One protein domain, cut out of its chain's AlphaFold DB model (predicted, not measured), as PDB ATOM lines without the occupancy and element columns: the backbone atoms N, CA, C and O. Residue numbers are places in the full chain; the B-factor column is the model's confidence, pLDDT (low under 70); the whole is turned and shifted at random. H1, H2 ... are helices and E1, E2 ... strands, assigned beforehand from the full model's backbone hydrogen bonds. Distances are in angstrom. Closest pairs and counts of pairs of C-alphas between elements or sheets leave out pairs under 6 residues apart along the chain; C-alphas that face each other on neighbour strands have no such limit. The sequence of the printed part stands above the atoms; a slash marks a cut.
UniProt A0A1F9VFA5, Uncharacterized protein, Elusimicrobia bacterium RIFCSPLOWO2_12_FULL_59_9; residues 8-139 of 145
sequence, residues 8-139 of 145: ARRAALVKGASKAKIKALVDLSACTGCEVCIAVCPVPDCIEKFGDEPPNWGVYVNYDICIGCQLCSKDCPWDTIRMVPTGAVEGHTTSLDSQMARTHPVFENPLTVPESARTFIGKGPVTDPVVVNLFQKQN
ATOM      1  N   ALA A   8     -18.637  -9.022  17.440       69.56
ATOM      2  CA  ALA A   8     -20.094  -9.134  17.552       69.56
ATOM      3  C   ALA A   8     -20.635  -8.481  18.836       69.56
ATOM      4  O   ALA A   8     -21.632  -7.760  18.802       69.56
ATOM      5  N   ARG A   9     -19.948  -8.678  19.969       68.25
ATOM      6  CA  ARG A   9     -20.271  -8.021  21.238       68.25
ATOM      7  C   ARG A   9     -20.041  -6.517  21.131       68.25
ATOM      8  O   ARG A   9     -20.917  -5.773  21.545       68.25
ATOM      9  N   ARG A  10     -18.938  -6.061  20.525       69.56
ATOM     10  CA  ARG A  10     -18.675  -4.628  20.279       69.56
ATOM     11  C   ARG A  10     -19.781  -3.968  19.446       69.56
ATOM     12  O   ARG A  10     -20.304  -2.937  19.850       69.56
ATOM     13  N   ALA A  11     -20.212  -4.591  18.348       68.94
ATOM     14  CA  ALA A  11     -21.293  -4.069  17.506       68.94
ATOM     15  C   ALA A  11     -22.648  -4.022  18.241       68.94
ATOM     16  O   ALA A  11     -23.386  -3.039  18.144       68.94
ATOM     17  N   ALA A  12     -22.963  -5.056  19.028       64.88
ATOM     18  CA  ALA A  12     -24.164  -5.071  19.863       64.88
ATOM     19  C   ALA A  12     -24.131  -3.985  20.954       64.88
ATOM     20  O   ALA A  12     -25.168  -3.393  21.256       64.88
ATOM     21  N   LEU A  13     -22.947  -3.698  21.511       70.75
ATOM     22  CA  LEU A  13     -22.741  -2.624  22.480       70.75
ATOM     23  C   LEU A  13     -23.007  -1.250  21.847       70.75
ATOM     24  O   LEU A  13     -23.813  -0.506  22.395       70.75
ATOM     25  N   VAL A  14     -22.440  -0.948  20.671       69.31
ATOM     26  CA  VAL A  14     -22.672   0.328  19.956       69.31
ATOM     27  C   VAL A  14     -24.164   0.565  19.695       69.31
ATOM     28  O   VAL A  14     -24.678   1.642  19.976       69.31
ATOM     29  N   LYS A  15     -24.909  -0.461  19.259       67.31
ATOM     30  CA  LYS A  15     -26.369  -0.360  19.056       67.31
ATOM     31  C   LYS A  15     -27.142  -0.056  20.352       67.31
ATOM     32  O   LYS A  15     -28.247   0.480  20.298       67.31
ATOM     33  N   GLY A  16     -26.587  -0.415  21.509       66.00
ATOM     34  CA  GLY A  16     -27.151  -0.130  22.829       66.00
ATOM     35  C   GLY A  16     -26.788   1.246  23.390       66.00
ATOM     36  O   GLY A  16     -27.390   1.658  24.380       66.00
ATOM     37  N   ALA A  17     -25.844   1.966  22.777       71.75
ATOM     38  CA  ALA A  17     -25.345   3.238  23.286       71.75
ATOM     39  C   ALA A  17     -26.434   4.310  23.389       71.75
ATOM     40  O   ALA A  17     -26.558   4.961  24.427       71.75
ATOM     41  N   SER A  18     -27.314   4.412  22.393       64.88
ATOM     42  CA  SER A  18     -28.464   5.328  22.410       64.88
ATOM     43  C   SER A  18     -29.475   5.056  23.534       64.88
ATOM     44  O   SER A  18     -30.312   5.902  23.819       64.88
ATOM     45  N   LYS A  19     -29.398   3.894  24.202       71.44
ATOM     46  CA  LYS A  19     -30.286   3.492  25.309       71.44
ATOM     47  C   LYS A  19     -29.596   3.448  26.671       71.44
ATOM     48  O   LYS A  19     -30.207   3.002  27.647       71.44
ATOM     49  N   ALA A  20     -28.324   3.836  26.752       82.31
ATOM     50  CA  ALA A  20     -27.635   3.906  28.031       82.31
ATOM     51  C   ALA A  20     -28.390   4.866  28.966       82.31
ATOM     52  O   ALA A  20     -28.916   5.873  28.512       82.31
ATOM     53  N   LYS A  21     -28.477   4.535  30.260       83.94
ATOM     54  CA  LYS A  21     -29.084   5.414  31.282       83.94
ATOM     55  C   LYS A  21     -28.089   6.410  31.870       83.94
ATOM     56  O   LYS A  21     -28.493   7.345  32.553       83.94
ATOM     57  N   ILE A  22     -26.800   6.163  31.659       87.12
ATOM     58  CA  ILE A  22     -25.689   6.961  32.163       87.12
ATOM     59  C   ILE A  22     -24.624   7.107  31.073       87.12
ATOM     60  O   ILE A  22     -24.441   6.208  30.253       87.12
ATOM     61  N   LYS A  23     -23.893   8.217  31.090       88.75
ATOM     62  CA  LYS A  23     -22.795   8.532  30.170       88.75
ATOM     63  C   LYS A  23     -21.592   9.057  30.948       88.75
ATOM     64  O   LYS A  23     -21.741   9.503  32.083       88.75
ATOM     65  N   ALA A  24     -20.406   8.963  30.356       90.06
ATOM     66  CA  ALA A  24     -19.162   9.385  30.994       90.06
ATOM     67  C   ALA A  24     -18.841  10.849  30.660       90.06
ATOM     68  O   ALA A  24     -18.524  11.162  29.520       90.06
ATOM     69  N   LEU A  25     -18.897  11.726  31.656       87.38
ATOM     70  CA  LEU A  25     -18.492  13.123  31.568       87.38
ATOM     71  C   LEU A  25     -17.040  13.255  32.046       87.38
ATOM     72  O   LEU A  25     -16.700  12.785  33.131       87.38
ATOM     73  N   VAL A  26     -16.187  13.883  31.243       87.25
ATOM     74  CA  VAL A  26     -14.762  14.086  31.550       87.25
ATOM     75  C   VAL A  26     -14.552  15.512  32.021       87.25
ATOM     76  O   VAL A  26     -14.880  16.416  31.275       87.25
ATOM     77  N   ASP A  27     -13.962  15.740  33.187       83.44
ATOM     78  CA  ASP A  27     -13.528  17.078  33.595       83.44
ATOM     79  C   ASP A  27     -12.211  17.449  32.905       83.44
ATOM     80  O   ASP A  27     -11.150  16.893  33.205       83.44
ATOM     81  N   LEU A  28     -12.276  18.411  31.988       80.06
ATOM     82  CA  LEU A  28     -11.115  18.878  31.236       80.06
ATOM     83  C   LEU A  28     -10.175  19.767  32.054       80.06
ATOM     84  O   LEU A  28      -9.035  19.957  31.653       80.06
ATOM     85  N   SER A  29     -10.602  20.276  33.212       78.81
ATOM     86  CA  SER A  29      -9.738  21.106  34.062       78.81
ATOM     87  C   SER A  29      -8.637  20.311  34.772       78.81
ATOM     88  O   SER A  29      -7.590  20.868  35.101       78.81
ATOM     89  N   ALA A  30      -8.859  19.013  34.987       82.31
ATOM     90  CA  ALA A  30      -7.910  18.104  35.626       82.31
ATOM     91  C   ALA A  30      -7.473  16.946  34.711       82.31
ATOM     92  O   ALA A  30      -6.576  16.178  35.064       82.31
ATOM     93  N   CYS A  31      -8.086  16.793  33.533       87.25
ATOM     94  CA  CYS A  31      -7.694  15.772  32.572       87.25
ATOM     95  C   CYS A  31      -6.330  16.086  31.957       87.25
ATOM     96  O   CYS A  31      -6.134  17.125  31.341       87.25
ATOM     97  N   THR A  32      -5.408  15.132  32.056       86.06
ATOM     98  CA  THR A  32      -4.077  15.238  31.452       86.06
ATOM     99  C   THR A  32      -3.985  14.533  30.099       86.06
ATOM    100  O   THR A  32      -2.890  14.216  29.677       86.06
ATOM    101  N   GLY A  33      -5.086  14.093  29.484       87.56
ATOM    102  CA  GLY A  33      -5.013  13.365  28.209       87.56
ATOM    103  C   GLY A  33      -4.126  12.105  28.226       87.56
ATOM    104  O   GLY A  33      -3.486  11.809  27.226       87.56
ATOM    105  N   CYS A  34      -4.066  11.365  29.345       90.19
ATOM    106  CA  CYS A  34      -3.218  10.166  29.508       90.19
ATOM    107  C   CYS A  34      -3.672   8.923  28.713       90.19
ATOM    108  O   CYS A  34      -3.049   7.873  28.824       90.19
ATOM    109  N   GLU A  35      -4.778   9.017  27.966       90.81
ATOM    110  CA  GLU A  35      -5.302   7.992  27.041       90.81
ATOM    111  C   GLU A  35      -5.692   6.631  27.661       90.81
ATOM    112  O   GLU A  35      -6.238   5.775  26.965       90.81
ATOM    113  N   VAL A  36      -5.543   6.434  28.978       92.50
ATOM    114  CA  VAL A  36      -5.955   5.198  29.680       92.50
ATOM    115  C   VAL A  36      -7.436   4.878  29.441       92.50
ATOM    116  O   VAL A  36      -7.814   3.731  29.201       92.50
ATOM    117  N   CYS A  37      -8.283   5.910  29.445       92.69
ATOM    118  CA  CYS A  37      -9.711   5.780  29.182       92.69
ATOM    119  C   CYS A  37     -10.024   5.297  27.754       92.69
ATOM    120  O   CYS A  37     -11.009   4.584  27.572       92.69
ATOM    121  N   ILE A  38      -9.192   5.642  26.767       90.69
ATOM    122  CA  ILE A  38      -9.346   5.215  25.370       90.69
ATOM    123  C   ILE A  38      -9.029   3.721  25.267       90.69
ATOM    124  O   ILE A  38      -9.827   2.956  24.730       90.69
ATOM    125  N   ALA A  39      -7.917   3.287  25.866       89.50
ATOM    126  CA  ALA A  39      -7.473   1.893  25.825       89.50
ATOM    127  C   ALA A  39      -8.449   0.920  26.512       89.50
ATOM    128  O   ALA A  39      -8.621  -0.216  26.067       89.50
ATOM    129  N   VAL A  40      -9.097   1.351  27.599       90.62
ATOM    130  CA  VAL A  40     -10.052   0.510  28.335       90.62
ATOM    131  C   VAL A  40     -11.456   0.511  27.716       90.62
ATOM    132  O   VAL A  40     -12.269  -0.376  28.002       90.62
ATOM    133  N   CYS A  41     -11.784   1.498  26.877       89.50
ATOM    134  CA  CYS A  41     -13.132   1.623  26.345       89.50
ATOM    135  C   CYS A  41     -13.472   0.420  25.442       89.50
ATOM    136  O   CYS A  41     -12.770   0.146  24.471       89.50
ATOM    137  N   PRO A  42     -14.567  -0.315  25.712       85.25
ATOM    138  CA  PRO A  42     -14.971  -1.445  24.876       85.25
ATOM    139  C   PRO A  42     -15.613  -1.008  23.550       85.25
ATOM    140  O   PRO A  42     -15.901  -1.863  22.710       85.25
ATOM    141  N   VAL A  43     -15.890   0.289  23.388       85.25
ATOM    142  CA  VAL A  43     -16.498   0.877  22.194       85.25
ATOM    143  C   VAL A  43     -15.420   1.643  21.423       85.25
ATOM    144  O   VAL A  43     -14.834   2.561  22.003       85.25
ATOM    145  N   PRO A  44     -15.153   1.290  20.152       81.06
ATOM    146  CA  PRO A  44     -14.205   2.034  19.328       81.06
ATOM    147  C   PRO A  44     -14.703   3.465  19.115       81.06
ATOM    148  O   PRO A  44     -15.912   3.689  19.066       81.06
ATOM    149  N   ASP A  45     -13.771   4.412  19.048       81.62
ATOM    150  CA  ASP A  45     -14.020   5.835  18.765       81.62
ATOM    151  C   ASP A  45     -14.933   6.549  19.781       81.62
ATOM    152  O   ASP A  45     -15.288   7.708  19.620       81.62
ATOM    153  N   CYS A  46     -15.307   5.887  20.883       87.31
ATOM    154  CA  CYS A  46     -16.156   6.485  21.914       87.31
ATOM    155  C   CYS A  46     -15.459   7.588  22.696       87.31
ATOM    156  O   CYS A  46     -16.135   8.466  23.233       87.31
ATOM    157  N   ILE A  47     -14.139   7.514  22.809       89.62
ATOM    158  CA  ILE A  47     -13.332   8.491  23.523       89.62
ATOM    159  C   ILE A  47     -12.188   8.865  22.604       89.62
ATOM    160  O   ILE A  47     -11.431   7.992  22.183       89.62
ATOM    161  N   GLU A  48     -12.060  10.152  22.326       87.12
ATOM    162  CA  GLU A  48     -11.041  10.680  21.432       87.12
ATOM    163  C   GLU A  48     -10.205  11.716  22.174       87.12
ATOM    164  O   GLU A  48     -10.709  12.491  22.994       87.12
ATOM    165  N   LYS A  49      -8.899  11.700  21.905       87.19
ATOM    166  CA  LYS A  49      -7.972  12.715  22.395       87.19
ATOM    167  C   LYS A  49      -7.997  13.921  21.469       87.19
ATOM    168  O   LYS A  49      -8.127  13.785  20.256       87.19
ATOM    169  N   PHE A  50      -7.802  15.092  22.049       83.88
ATOM    170  CA  PHE A  50      -7.547  16.319  21.313       83.88
ATOM    171  C   PHE A  50      -6.348  17.053  21.905       83.88
ATOM    172  O   PHE A  50      -6.039  16.888  23.088       83.88
ATOM    173  N   GLY A  51      -5.735  17.897  21.075       75.94
ATOM    174  CA  GLY A  51      -4.628  18.767  21.453       75.94
ATOM    175  C   GLY A  51      -3.286  18.059  21.595       75.94
ATOM    176  O   GLY A  51      -3.205  16.913  22.042       75.94
ATOM    177  N   ASP A  52      -2.231  18.789  21.241       72.62
ATOM    178  CA  ASP A  52      -0.864  18.262  21.188       72.62
ATOM    179  C   ASP A  52       0.031  18.793  22.322       72.62
ATOM    180  O   ASP A  52       0.982  18.120  22.714       72.62
ATOM    181  N   GLU A  53      -0.290  19.957  22.905       67.31
ATOM    182  CA  GLU A  53       0.516  20.611  23.947       67.31
ATOM    183  C   GLU A  53      -0.329  21.102  25.142       67.31
ATOM    184  O   GLU A  53      -1.475  21.524  24.959       67.31
ATOM    185  N   PRO A  54       0.218  21.107  26.376       62.09
ATOM    186  CA  PRO A  54      -0.424  21.734  27.532       62.09
ATOM    187  C   PRO A  54      -0.592  23.252  27.328       62.09
ATOM    188  O   PRO A  54       0.320  23.888  26.804       62.09
ATOM    189  N   PRO A  55      -1.694  23.879  27.786       63.88
ATOM    190  CA  PRO A  55      -2.833  23.317  28.520       63.88
ATOM    191  C   PRO A  55      -3.939  22.742  27.613       63.88
ATOM    192  O   PRO A  55      -5.005  22.381  28.095       63.88
ATOM    193  N   ASN A  56      -3.705  22.644  26.307       69.44
ATOM    194  CA  ASN A  56      -4.731  22.485  25.279       69.44
ATOM    195  C   ASN A  56      -5.038  21.032  24.904       69.44
ATOM    196  O   ASN A  56      -5.599  20.784  23.841       69.44
ATOM    197  N   TRP A  57      -4.678  20.088  25.769       79.69
ATOM    198  CA  TRP A  57      -4.799  18.651  25.553       79.69
ATOM    199  C   TRP A  57      -5.822  18.016  26.493       79.69
ATOM    200  O   TRP A  57      -5.985  18.426  27.640       79.69
ATOM    201  N   GLY A  58      -6.514  16.989  26.016       86.56
ATOM    202  CA  GLY A  58      -7.538  16.320  26.803       86.56
ATOM    203  C   GLY A  58      -8.216  15.202  26.037       86.56
ATOM    204  O   GLY A  58      -7.763  14.788  24.973       86.56
ATOM    205  N   VAL A  59      -9.311  14.695  26.594       88.50
ATOM    206  CA  VAL A  59     -10.150  13.685  25.940       88.50
ATOM    207  C   VAL A  59     -11.610  14.087  26.043       88.50
ATOM    208  O   VAL A  59     -12.035  14.610  27.075       88.50
ATOM    209  N   TYR A  60     -12.383  13.821  25.000       87.25
ATOM    210  CA  TYR A  60     -13.837  13.935  25.035       87.25
ATOM    211  C   TYR A  60     -14.482  12.575  24.786       87.25
ATOM    212  O   TYR A  60     -13.900  11.688  24.167       87.25
ATOM    213  N   VAL A  61     -15.691  12.401  25.307       88.19
ATOM    214  CA  VAL A  61     -16.496  11.188  25.154       88.19
ATOM    215  C   VAL A  61     -17.651  11.504  24.227       88.19
ATOM    216  O   VAL A  61     -18.420  12.417  24.510       88.19
ATOM    217  N   ASN A  62     -17.812  10.727  23.164       85.94
ATOM    218  CA  ASN A  62     -18.972  10.808  22.293       85.94
ATOM    219  C   ASN A  62     -20.169  10.089  22.926       85.94
ATOM    220  O   ASN A  62     -20.133   8.874  23.158       85.94
ATOM    221  N   TYR A  63     -21.241  10.829  23.227       84.31
ATOM    222  CA  TYR A  63     -22.404  10.242  23.877       84.31
ATOM    223  C   TYR A  63     -23.268   9.407  22.955       84.31
ATOM    224  O   TYR A  63     -23.913   8.497  23.467       84.31
ATOM    225  N   ASP A  64     -23.236   9.587  21.640       79.44
ATOM    226  CA  ASP A  64     -24.024   8.752  20.725       79.44
ATOM    227  C   ASP A  64     -23.601   7.279  20.795       79.44
ATOM    228  O   ASP A  64     -24.431   6.372  20.714       79.44
ATOM    229  N   ILE A  65     -22.310   7.043  21.036       84.56
ATOM    230  CA  ILE A  65     -21.690   5.712  21.089       84.56
ATOM    231  C   ILE A  65     -21.276   5.282  22.502       84.56
ATOM    232  O   ILE A  65     -21.022   4.101  22.748       84.56
ATOM    233  N   CYS A  66     -21.294   6.191  23.480       88.06
ATOM    234  CA  CYS A  66     -21.068   5.835  24.875       88.06
ATOM    235  C   CYS A  66     -22.199   4.952  25.421       88.06
ATOM    236  O   CYS A  66     -23.348   5.372  25.574       88.06
ATOM    237  N   ILE A  67     -21.843   3.728  25.801       88.94
ATOM    238  CA  ILE A  67     -22.763   2.733  26.378       88.94
ATOM    239  C   ILE A  67     -22.930   2.837  27.896       88.94
ATOM    240  O   ILE A  67     -23.649   2.038  28.492       88.94
ATOM    241  N   GLY A  68     -22.216   3.757  28.549       88.62
ATOM    242  CA  GLY A  68     -22.292   3.915  30.000       88.62
ATOM    243  C   GLY A  68     -21.677   2.764  30.806       88.62
ATOM    244  O   GLY A  68     -22.107   2.513  31.926       88.62
ATOM    245  N   CYS A  69     -20.680   2.050  30.266       89.38
ATOM    246  CA  CYS A  69     -20.084   0.874  30.922       89.38
ATOM    247  C   CYS A  69     -19.242   1.180  32.177       89.38
ATOM    248  O   CYS A  69     -18.924   0.260  32.925       89.38
ATOM    249  N   GLN A  70     -18.897   2.452  32.412       89.75
ATOM    250  CA  GLN A  70     -18.134   2.953  33.568       89.75
ATOM    251  C   GLN A  70     -16.679   2.466  33.697       89.75
ATOM    252  O   GLN A  70     -16.045   2.754  34.710       89.75
ATOM    253  N   LEU A  71     -16.122   1.751  32.713       90.94
ATOM    254  CA  LEU A  71     -14.726   1.286  32.779       90.94
ATOM    255  C   LEU A  71     -13.744   2.467  32.815       90.94
ATOM    256  O   LEU A  71     -12.873   2.517  33.673       90.94
ATOM    257  N   CYS A  72     -13.959   3.474  31.964       92.38
ATOM    258  CA  CYS A  72     -13.123   4.673  31.922       92.38
ATOM    259  C   CYS A  72     -13.112   5.464  33.241       92.38
ATOM    260  O   CYS A  72     -12.083   6.025  33.594       92.38
ATOM    261  N   SER A  73     -14.226   5.491  33.981       91.88
ATOM    262  CA  SER A  73     -14.303   6.158  35.288       91.88
ATOM    263  C   SER A  73     -13.493   5.423  36.357       91.88
ATOM    264  O   SER A  73     -12.851   6.064  37.178       91.88
ATOM    265  N   LYS A  74     -13.467   4.085  36.315       91.00
ATOM    266  CA  LYS A  74     -12.750   3.260  37.299       91.00
ATOM    267  C   LYS A  74     -11.239   3.253  37.096       91.00
ATOM    268  O   LYS A  74     -10.508   3.267  38.076       91.00
ATOM    269  N   ASP A  75     -10.796   3.227  35.842       92.06
ATOM    270  CA  ASP A  75      -9.375   3.096  35.502       92.06
ATOM    271  C   ASP A  75      -8.680   4.451  35.288       92.06
ATOM    272  O   ASP A  75      -7.487   4.498  34.992       92.06
ATOM    273  N   CYS A  76      -9.395   5.571  35.435       91.75
ATOM    274  CA  CYS A  76      -8.793   6.895  35.344       91.75
ATOM    275  C   CYS A  76      -7.891   7.162  36.568       91.75
ATOM    276  O   CYS A  76      -8.411   7.281  37.677       91.75
ATOM    277  N   PRO A  77      -6.567   7.345  36.398       90.62
ATOM    278  CA  PRO A  77      -5.654   7.576  37.524       90.62
ATOM    279  C   PRO A  77      -5.873   8.934  38.205       90.62
ATOM    280  O   PRO A  77      -5.534   9.106  39.372       90.62
ATOM    281  N   TRP A  78      -6.446   9.893  37.477       89.00
ATOM    282  CA  TRP A  78      -6.718  11.251  37.951       89.00
ATOM    283  C   TRP A  78      -8.136  11.425  38.494       89.00
ATOM    284  O   TRP A  78      -8.488  12.513  38.942       89.00
ATOM    285  N   ASP A  79      -8.962  10.377  38.416       89.12
ATOM    286  CA  ASP A  79     -10.368  10.408  38.809       89.12
ATOM    287  C   ASP A  79     -11.129  11.609  38.192       89.12
ATOM    288  O   ASP A  79     -11.944  12.269  38.841       89.12
ATOM    289  N   THR A  80     -10.866  11.906  36.913       88.31
ATOM    290  CA  THR A  80     -11.451  13.050  36.181       88.31
ATOM    291  C   THR A  80     -12.731  12.696  35.434       88.31
ATOM    292  O   THR A  80     -13.399  13.573  34.896       88.31
ATOM    293  N   ILE A  81     -13.094  11.414  35.383       90.00
ATOM    294  CA  ILE A  81     -14.246  10.923  34.624       90.00
ATOM    295  C   ILE A  81     -15.360  10.521  35.588       90.00
ATOM    296  O   ILE A  81     -15.206   9.588  36.377       90.00
ATOM    297  N   ARG A  82     -16.514  11.183  35.480       87.75
ATOM    298  CA  ARG A  82     -17.713  10.925  36.287       87.75
ATOM    299  C   ARG A  82     -18.861  10.424  35.424       87.75
ATOM    300  O   ARG A  82     -18.991  10.781  34.260       87.75
ATOM    301  N   MET A  83     -19.727   9.603  36.006       87.62
ATOM    302  CA  MET A  83     -20.924   9.116  35.322       87.62
ATOM    303  C   MET A  83     -22.107  10.040  35.610       87.62
ATOM    304  O   MET A  83     -22.449  10.262  36.770       87.62
ATOM    305  N   VAL A  84     -22.748  10.537  34.557       85.69
ATOM    306  CA  VAL A  84     -23.934  11.402  34.624       85.69
ATOM    307  C   VAL A  84     -25.129  10.723  33.951       85.69
ATOM    308  O   VAL A  84     -24.924   9.904  33.052       85.69
ATOM    309  N   PRO A  85     -26.375  10.993  34.373       84.44
ATOM    310  CA  PRO A  85     -27.553  10.392  33.752       84.44
ATOM    311  C   PRO A  85     -27.722  10.839  32.294       84.44
ATOM    312  O   PRO A  85     -27.507  12.001  31.966       84.44
ATOM    313  N   THR A  86     -28.141   9.920  31.421       80.62
ATOM    314  CA  THR A  86     -28.295  10.176  29.979       80.62
ATOM    315  C   THR A  86     -29.328  11.246  29.692       80.62
ATOM    316  O   THR A  86     -29.017  12.130  28.911       80.62
ATOM    317  N   GLY A  87     -30.455  11.266  30.407       71.56
ATOM    318  CA  GLY A  87     -31.447  12.342  30.291       71.56
ATOM    319  C   GLY A  87     -30.898  13.741  30.579       71.56
ATOM    320  O   GLY A  87     -31.504  14.728  30.182       71.56
ATOM    321  N   ALA A  88     -29.739  13.842  31.238       68.31
ATOM    322  CA  ALA A  88     -29.077  15.118  31.436       68.31
ATOM    323  C   ALA A  88     -28.158  15.510  30.266       68.31
ATOM    324  O   ALA A  88     -27.880  16.695  30.149       68.31
ATOM    325  N   VAL A  89     -27.710  14.558  29.433       68.50
ATOM    326  CA  VAL A  89     -26.759  14.701  28.303       68.50
ATOM    327  C   VAL A  89     -27.323  14.211  26.955       68.50
ATOM    328  O   VAL A  89     -26.575  13.811  26.068       68.50
ATOM    329  N   GLU A  90     -28.648  14.170  26.807       58.06
ATOM    330  CA  GLU A  90     -29.316  13.679  25.594       58.06
ATOM    331  C   GLU A  90     -29.065  14.601  24.383       58.06
ATOM    332  O   GLU A  90     -29.168  15.822  24.487       58.06
ATOM    333  N   GLY A  91     -28.745  14.007  23.226       60.72
ATOM    334  CA  GLY A  91     -28.460  14.699  21.961       60.72
ATOM    335  C   GLY A  91     -27.195  14.176  21.268       60.72
ATOM    336  O   GLY A  91     -26.462  13.379  21.850       60.72
ATOM    337  N   HIS A  92     -26.936  14.642  20.039       57.62
ATOM    338  CA  HIS A  92     -25.671  14.431  19.310       57.62
ATOM    339  C   HIS A  92     -24.553  15.270  19.937       57.62
ATOM    340  O   HIS A  92     -24.108  16.267  19.370       57.62
ATOM    341  N   THR A  93     -24.196  14.945  21.174       67.38
ATOM    342  CA  THR A  93     -23.303  15.747  22.005       67.38
ATOM    343  C   THR A  93     -22.195  14.881  22.591       67.38
ATOM    344  O   THR A  93     -22.258  13.651  22.654       67.38
ATOM    345  N   THR A  94     -21.133  15.539  23.018       76.81
ATOM    346  CA  THR A  94     -19.979  14.937  23.669       76.81
ATOM    347  C   THR A  94     -19.810  15.478  25.080       76.81
ATOM    348  O   THR A  94     -20.453  16.443  25.501       76.81
ATOM    349  N   SER A  95     -18.881  14.898  25.836       78.00
ATOM    350  CA  SER A  95     -18.537  15.427  27.154       78.00
ATOM    351  C   SER A  95     -18.019  16.861  27.126       78.00
ATOM    352  O   SER A  95     -18.185  17.560  28.123       78.00
ATOM    353  N   LEU A  96     -17.406  17.305  26.025       76.25
ATOM    354  CA  LEU A  96     -16.965  18.690  25.857       76.25
ATOM    355  C   LEU A  96     -18.172  19.629  25.685       76.25
ATOM    356  O   LEU A  96     -18.250  20.666  26.343       76.25
ATOM    357  N   ASP A  97     -19.171  19.215  24.911       73.12
ATOM    358  CA  ASP A  97     -20.414  19.966  24.679       73.12
ATOM    359  C   ASP A  97     -21.192  20.207  25.960       73.12
ATOM    360  O   ASP A  97     -21.570  21.338  26.280       73.12
ATOM    361  N   SER A  98     -21.345  19.146  26.751       70.75
ATOM    362  CA  SER A  98     -21.959  19.223  28.071       70.75
ATOM    363  C   SER A  98     -21.159  20.030  29.079       70.75
ATOM    364  O   SER A  98     -21.682  20.251  30.158       70.75
ATOM    365  N   GLN A  99     -19.920  20.436  28.792       73.62
ATOM    366  CA  GLN A  99     -19.163  21.367  29.633       73.62
ATOM    367  C   GLN A  99     -19.262  22.816  29.141       73.62
ATOM    368  O   GLN A  99     -19.171  23.753  29.934       73.62
ATOM    369  N   MET A 100     -19.437  23.018  27.835       70.88
ATOM    370  CA  MET A 100     -19.457  24.347  27.218       70.88
ATOM    371  C   MET A 100     -20.852  24.981  27.193       70.88
ATOM    372  O   MET A 100     -20.975  26.205  27.330       70.88
ATOM    373  N   ALA A 101     -21.903  24.172  27.041       69.12
ATOM    374  CA  ALA A 101     -23.279  24.641  26.967       69.12
ATOM    375  C   ALA A 101     -23.851  24.901  28.369       69.12
ATOM    376  O   ALA A 101     -24.328  23.993  29.039       69.12
ATOM    377  N   ARG A 102     -23.871  26.165  28.813       64.69
ATOM    378  CA  ARG A 102     -24.478  26.560  30.107       64.69
ATOM    379  C   ARG A 102     -25.987  26.297  30.197       64.69
ATOM    380  O   ARG A 102     -26.533  26.305  31.291       64.69
ATOM    381  N   THR A 103     -26.649  26.094  29.061       64.06
ATOM    382  CA  THR A 103     -28.069  25.723  28.949       64.06
ATOM    383  C   THR A 103     -28.298  24.215  29.026       64.06
ATOM    384  O   THR A 103     -29.427  23.757  28.904       64.06
ATOM    385  N   HIS A 104     -27.238  23.420  29.153       69.31
ATOM    386  CA  HIS A 104     -27.350  21.974  29.142       69.31
ATOM    387  C   HIS A 104     -27.990  21.468  30.455       69.31
ATOM    388  O   HIS A 104     -27.645  21.986  31.522       69.31
ATOM    389  N   PRO A 105     -28.871  20.445  30.429       66.75
ATOM    390  CA  PRO A 105     -29.665  20.045  31.599       66.75
ATOM    391  C   PRO A 105     -28.838  19.654  32.835       66.75
ATOM    392  O   PRO A 105     -29.266  19.873  33.968       66.75
ATOM    393  N   VAL A 106     -27.620  19.133  32.626       71.25
ATOM    394  CA  VAL A 106     -26.616  18.912  33.693       71.25
ATOM    395  C   VAL A 106     -26.350  20.179  34.525       71.25
ATOM    396  O   VAL A 106     -26.200  20.076  35.741       71.25
ATOM    397  N   PHE A 107     -26.299  21.361  33.898       66.62
ATOM    398  CA  PHE A 107     -26.087  22.648  34.573       66.62
ATOM    399  C   PHE A 107     -27.373  23.268  35.109       66.62
ATOM    400  O   PHE A 107     -27.340  23.912  36.155       66.62
ATOM    401  N   GLU A 108     -28.497  23.080  34.414       67.81
ATOM    402  CA  GLU A 108     -29.790  23.623  34.840       67.81
ATOM    403  C   GLU A 108     -30.313  22.924  36.102       67.81
ATOM    404  O   GLU A 108     -30.929  23.556  36.960       67.81
ATOM    405  N   ASN A 109     -30.003  21.632  36.272       72.62
ATOM    406  CA  ASN A 109     -30.377  20.880  37.463       72.62
ATOM    407  C   ASN A 109     -29.203  20.067  38.046       72.62
ATOM    408  O   ASN A 109     -29.156  18.839  37.891       72.62
ATOM    409  N   PRO A 110     -28.290  20.713  38.803       68.25
ATOM    410  CA  PRO A 110     -27.128  20.059  39.415       68.25
ATOM    411  C   PRO A 110     -27.491  18.908  40.363       68.25
ATOM    412  O   PRO A 110     -26.662  18.044  40.645       68.25
ATOM    413  N   LEU A 111     -28.732  18.866  40.864       70.19
ATOM    414  CA  LEU A 111     -29.195  17.801  41.752       70.19
ATOM    415  C   LEU A 111     -29.320  16.447  41.044       70.19
ATOM    416  O   LEU A 111     -29.217  15.419  41.711       70.19
ATOM    417  N   THR A 112     -29.477  16.440  39.716       70.44
ATOM    418  CA  THR A 112     -29.528  15.217  38.892       70.44
ATOM    419  C   THR A 112     -28.190  14.487  38.823       70.44
ATOM    420  O   THR A 112     -28.141  13.288  38.547       70.44
ATOM    421  N   VAL A 113     -27.100  15.197  39.107       70.38
ATOM    422  CA  VAL A 113     -25.749  14.655  39.138       70.38
ATOM    423  C   VAL A 113     -25.402  14.267  40.581       70.38
ATOM    424  O   VAL A 113     -25.746  15.011  41.512       70.38
ATOM    425  N   PRO A 114     -24.744  13.110  40.812       69.12
ATOM    426  CA  PRO A 114     -24.280  12.732  42.142       69.12
ATOM    427  C   PRO A 114     -23.410  13.834  42.750       69.12
ATOM    428  O   PRO A 114     -22.680  14.523  42.045       69.12
ATOM    429  N   GLU A 115     -23.475  13.991  44.071       70.25
ATOM    430  CA  GLU A 115     -22.805  15.082  44.789       70.25
ATOM    431  C   GLU A 115     -21.294  15.138  44.515       70.25
ATOM    432  O   GLU A 115     -20.743  16.217  44.315       70.25
ATOM    433  N   SER A 116     -20.659  13.973  44.352       66.62
ATOM    434  CA  SER A 116     -19.247  13.828  43.975       66.62
ATOM    435  C   SER A 116     -18.894  14.356  42.579       66.62
ATOM    436  O   SER A 116     -17.714  14.495  42.264       66.62
ATOM    437  N   ALA A 117     -19.890  14.628  41.736       67.00
ATOM    438  CA  ALA A 117     -19.731  15.151  40.387       67.00
ATOM    439  C   ALA A 117     -20.289  16.579  40.207       67.00
ATOM    440  O   ALA A 117     -20.161  17.158  39.129       67.00
ATOM    441  N   ARG A 118     -20.859  17.198  41.253       71.25
ATOM    442  CA  ARG A 118     -21.393  18.575  41.181       71.25
ATOM    443  C   ARG A 118     -20.311  19.648  41.167       71.25
ATOM    444  O   ARG A 118     -20.514  20.709  40.589       71.25
ATOM    445  N   THR A 119     -19.147  19.365  41.747       65.69
ATOM    446  CA  THR A 119     -17.990  20.274  41.809       65.69
ATOM    447  C   THR A 119     -17.473  20.697  40.427       65.69
ATOM    448  O   THR A 119     -16.809  21.726  40.314       65.69
ATOM    449  N   PHE A 120     -17.804  19.935  39.379       67.44
ATOM    450  CA  PHE A 120     -17.364  20.151  37.997       67.44
ATOM    451  C   PHE A 120     -18.301  21.069  37.198       67.44
ATOM    452  O   PHE A 120     -17.862  21.772  36.294       67.44
ATOM    453  N   ILE A 121     -19.576  21.143  37.591       65.00
ATOM    454  CA  ILE A 121     -20.670  21.843  36.889       65.00
ATOM    455  C   ILE A 121     -20.505  23.388  36.961       65.00
ATOM    456  O   ILE A 121     -21.327  24.149  36.478       65.00
ATOM    457  N   GLY A 122     -19.412  23.905  37.532       59.66
ATOM    458  CA  GLY A 122     -19.105  25.343  37.576       59.66
ATOM    459  C   GLY A 122     -17.865  25.770  36.789       59.66
ATOM    460  O   GLY A 122     -17.621  26.970  36.657       59.66
ATOM    461  N   LYS A 123     -17.065  24.822  36.283       64.44
ATOM    462  CA  LYS A 123     -15.795  25.117  35.610       64.44
ATOM    463  C   LYS A 123     -15.938  24.826  34.122       64.44
ATOM    464  O   LYS A 123     -16.160  23.690  33.724       64.44
ATOM    465  N   GLY A 124     -15.847  25.875  33.305       62.16
ATOM    466  CA  GLY A 124     -15.749  25.701  31.858       62.16
ATOM    467  C   GLY A 124     -14.453  24.968  31.493       62.16
ATOM    468  O   GLY A 124     -13.485  25.037  32.257       62.16
ATOM    469  N   PRO A 125     -14.412  24.290  30.338       67.31
ATOM    470  CA  PRO A 125     -13.208  23.604  29.903       67.31
ATOM    471  C   PRO A 125     -12.095  24.622  29.620       67.31
ATOM    472  O   PRO A 125     -12.344  25.697  29.068       67.31
ATOM    473  N   VAL A 126     -10.867  24.292  30.022       66.50
ATOM    474  CA  VAL A 126      -9.669  25.101  29.752       66.50
ATOM    475  C   VAL A 126      -9.072  24.603  28.438       66.50
ATOM    476  O   VAL A 126      -8.146  23.805  28.437       66.50
ATOM    477  N   THR A 127      -9.670  24.982  27.311       66.31
ATOM    478  CA  THR A 127      -9.258  24.487  25.985       66.31
ATOM    479  C   THR A 127      -9.075  25.626  24.991       66.31
ATOM    480  O   THR A 127      -9.819  26.606  25.028       66.31
ATOM    481  N   ASP A 128      -8.115  25.472  24.077       65.38
ATOM    482  CA  ASP A 128      -7.812  26.444  23.023       65.38
ATOM    483  C   ASP A 128      -9.009  26.715  22.085       65.38
ATOM    484  O   ASP A 128      -9.722  25.772  21.715       65.38
ATOM    485  N   PRO A 129      -9.198  27.957  21.601       68.88
ATOM    486  CA  PRO A 129     -10.171  28.278  20.554       68.88
ATOM    487  C   PRO A 129     -10.049  27.414  19.286       68.88
ATOM    488  O   PRO A 129     -11.050  27.147  18.626       68.88
ATOM    489  N   VAL A 130      -8.849  26.956  18.921       68.44
ATOM    490  CA  VAL A 130      -8.607  26.060  17.780       68.44
ATOM    491  C   VAL A 130      -9.245  24.695  18.010       68.44
ATOM    492  O   VAL A 130      -9.880  24.173  17.096       68.44
ATOM    493  N   VAL A 131      -9.144  24.144  19.222       67.88
ATOM    494  CA  VAL A 131      -9.778  22.869  19.591       67.88
ATOM    495  C   VAL A 131     -11.294  23.007  19.547       67.88
ATOM    496  O   VAL A 131     -11.961  22.169  18.948       67.88
ATOM    497  N   VAL A 132     -11.829  24.093  20.108       70.31
ATOM    498  CA  VAL A 132     -13.265  24.402  20.051       70.31
ATOM    499  C   VAL A 132     -13.742  24.469  18.598       70.31
ATOM    500  O   VAL A 132     -14.736  23.843  18.249       70.31
ATOM    501  N   ASN A 133     -12.998  25.150  17.724       70.06
ATOM    502  CA  ASN A 133     -13.326  25.250  16.302       70.06
ATOM    503  C   ASN A 133     -13.222  23.909  15.560       70.06
ATOM    504  O   ASN A 133     -14.051  23.624  14.695       70.06
ATOM    505  N   LEU A 134     -12.207  23.087  15.855       67.94
ATOM    506  CA  LEU A 134     -12.050  21.759  15.255       67.94
ATOM    507  C   LEU A 134     -13.218  20.855  15.650       67.94
ATOM    508  O   LEU A 134     -13.825  20.198  14.806       67.94
ATOM    509  N   PHE A 135     -13.560  20.898  16.932       67.12
ATOM    510  CA  PHE A 135     -14.648  20.143  17.508       67.12
ATOM    511  C   PHE A 135     -16.007  20.589  16.944       67.12
ATOM    512  O   PHE A 135     -16.830  19.760  16.561       67.12
ATOM    513  N   GLN A 136     -16.221  21.895  16.790       67.00
ATOM    514  CA  GLN A 136     -17.437  22.454  16.199       67.00
ATOM    515  C   GLN A 136     -17.585  22.113  14.708       67.00
ATOM    516  O   GLN A 136     -18.700  21.924  14.224       67.00
ATOM    517  N   LYS A 137     -16.474  21.961  13.973       70.19
ATOM    518  CA  LYS A 137     -16.492  21.420  12.601       70.19
ATOM    519  C   LYS A 137     -16.895  19.946  12.563       70.19
ATOM    520  O   LYS A 137     -17.556  19.533  11.615       70.19
ATOM    521  N   GLN A 138     -16.489  19.164  13.560       65.44
ATOM    522  CA  GLN A 138     -16.858  17.751  13.687       65.44
ATOM    523  C   GLN A 138     -18.306  17.575  14.180       65.44
ATOM    524  O   GLN A 138     -18.940  16.580  13.843       65.44
ATOM    525  N   ASN A 139     -18.849  18.564  14.904       62.88
ATOM    526  CA  ASN A 139     -20.187  18.544  15.501       62.88
ATOM    527  C   ASN A 139     -20.957  19.850  15.190       62.88
ATOM    528  O   ASN A 139     -21.106  20.718  16.055       62.88
TER     529      ASN A 139
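This is residues 8 to 139 of the 145 residues of an uncharacterized protein of Elusimicrobia bacterium RIFCSPLOWO2_12_FULL_59_9 (UniProt A0A1F9VFA5). Look first for two small strand pairs, E1 with E4 and E2 with E3, which meet in the core through E1 and E3; short helices and much unnamed chain surround them, with H2 and H3 packed together on one side and H4 and H5 on the opposite side. The two longest helices, H1 and H7, lie farthest from the middle, and H6 is by E4. The printed part has 132 residues, with seven named helices and four named strands in the order H1 E1 H2 E2 E3 H3 E4 H4 H5 H6 H7; both two-stranded sheets are antiparallel. The class is mixed, helices and strands, though under half of the residues are in named elements. The whole is compact and rounded, with a radius of gyration of the C-alphas of 13.7 A and spans of 38 by 33 by 30 A.

Find C-alpha 22 at (-25.689, 6.961, 32.163); from there E1, residues 22 to 26, runs 13.1 A. Its partner E4, residues 81 to 85, covers 13.3 A. Look next at E2, residues 47 to 50, and E3, residues 58 to 61, 10.0 and 10.5 A long. H1, residues 8 to 17, begins with C-alpha 8 at (-20.094, -9.134, 17.552) and runs 14.6 A. The short helices are H2, residues 36 to 40; H3, residues 71 to 75; H4, residues 97 to 100; H5, residues 105 to 108; and H6, residues 115 to 118. H7, residues 129 to 138, runs 14.2 A to C-alpha 138 at (-16.858, 17.751, 13.687).

Start at E1 and E4, antiparallel at 145 degrees, where N 23 and O 84 are 2.8 A apart, within hydrogen-bond range. The closest C-alphas of E1 and E3, those of Val 26 and Tyr 60, are 6.6 A apart. E3 forms a hairpin with E2, antiparallel at 149 degrees, with N 50 and O 58 within hydrogen-bond range at 2.9 A. H2 and H3 touch, closest at the C-alphas of Cys 37 and Cys 72, 4.5 A. H3 comes nearest E4 at the C-alphas of Ser 73 and Ile 81, 4.8 A. H6 comes nearest E4 at the C-alphas of Arg 82 and Ala 117, 6.2 A. H4 and H5 are close but not clearly touching, closest at the C-alphas of Ser 98 and Val 106, 7.3 A. H1 and H7 are apart. Every O i to N i+4 pair is within hydrogen-bond range in H1, H2, H3 and H7; H4, H5 and H6 are too short for such a pair.

The farthest C-alphas, those of Ala 8 and Gly 122, are 39.9 A apart. The printed part has no cut, and the link from E4 to H4, 11 residues, is long. The mean pLDDT of the printed part is 76.9; 48 residues are under 70, among them residues 119 to 131.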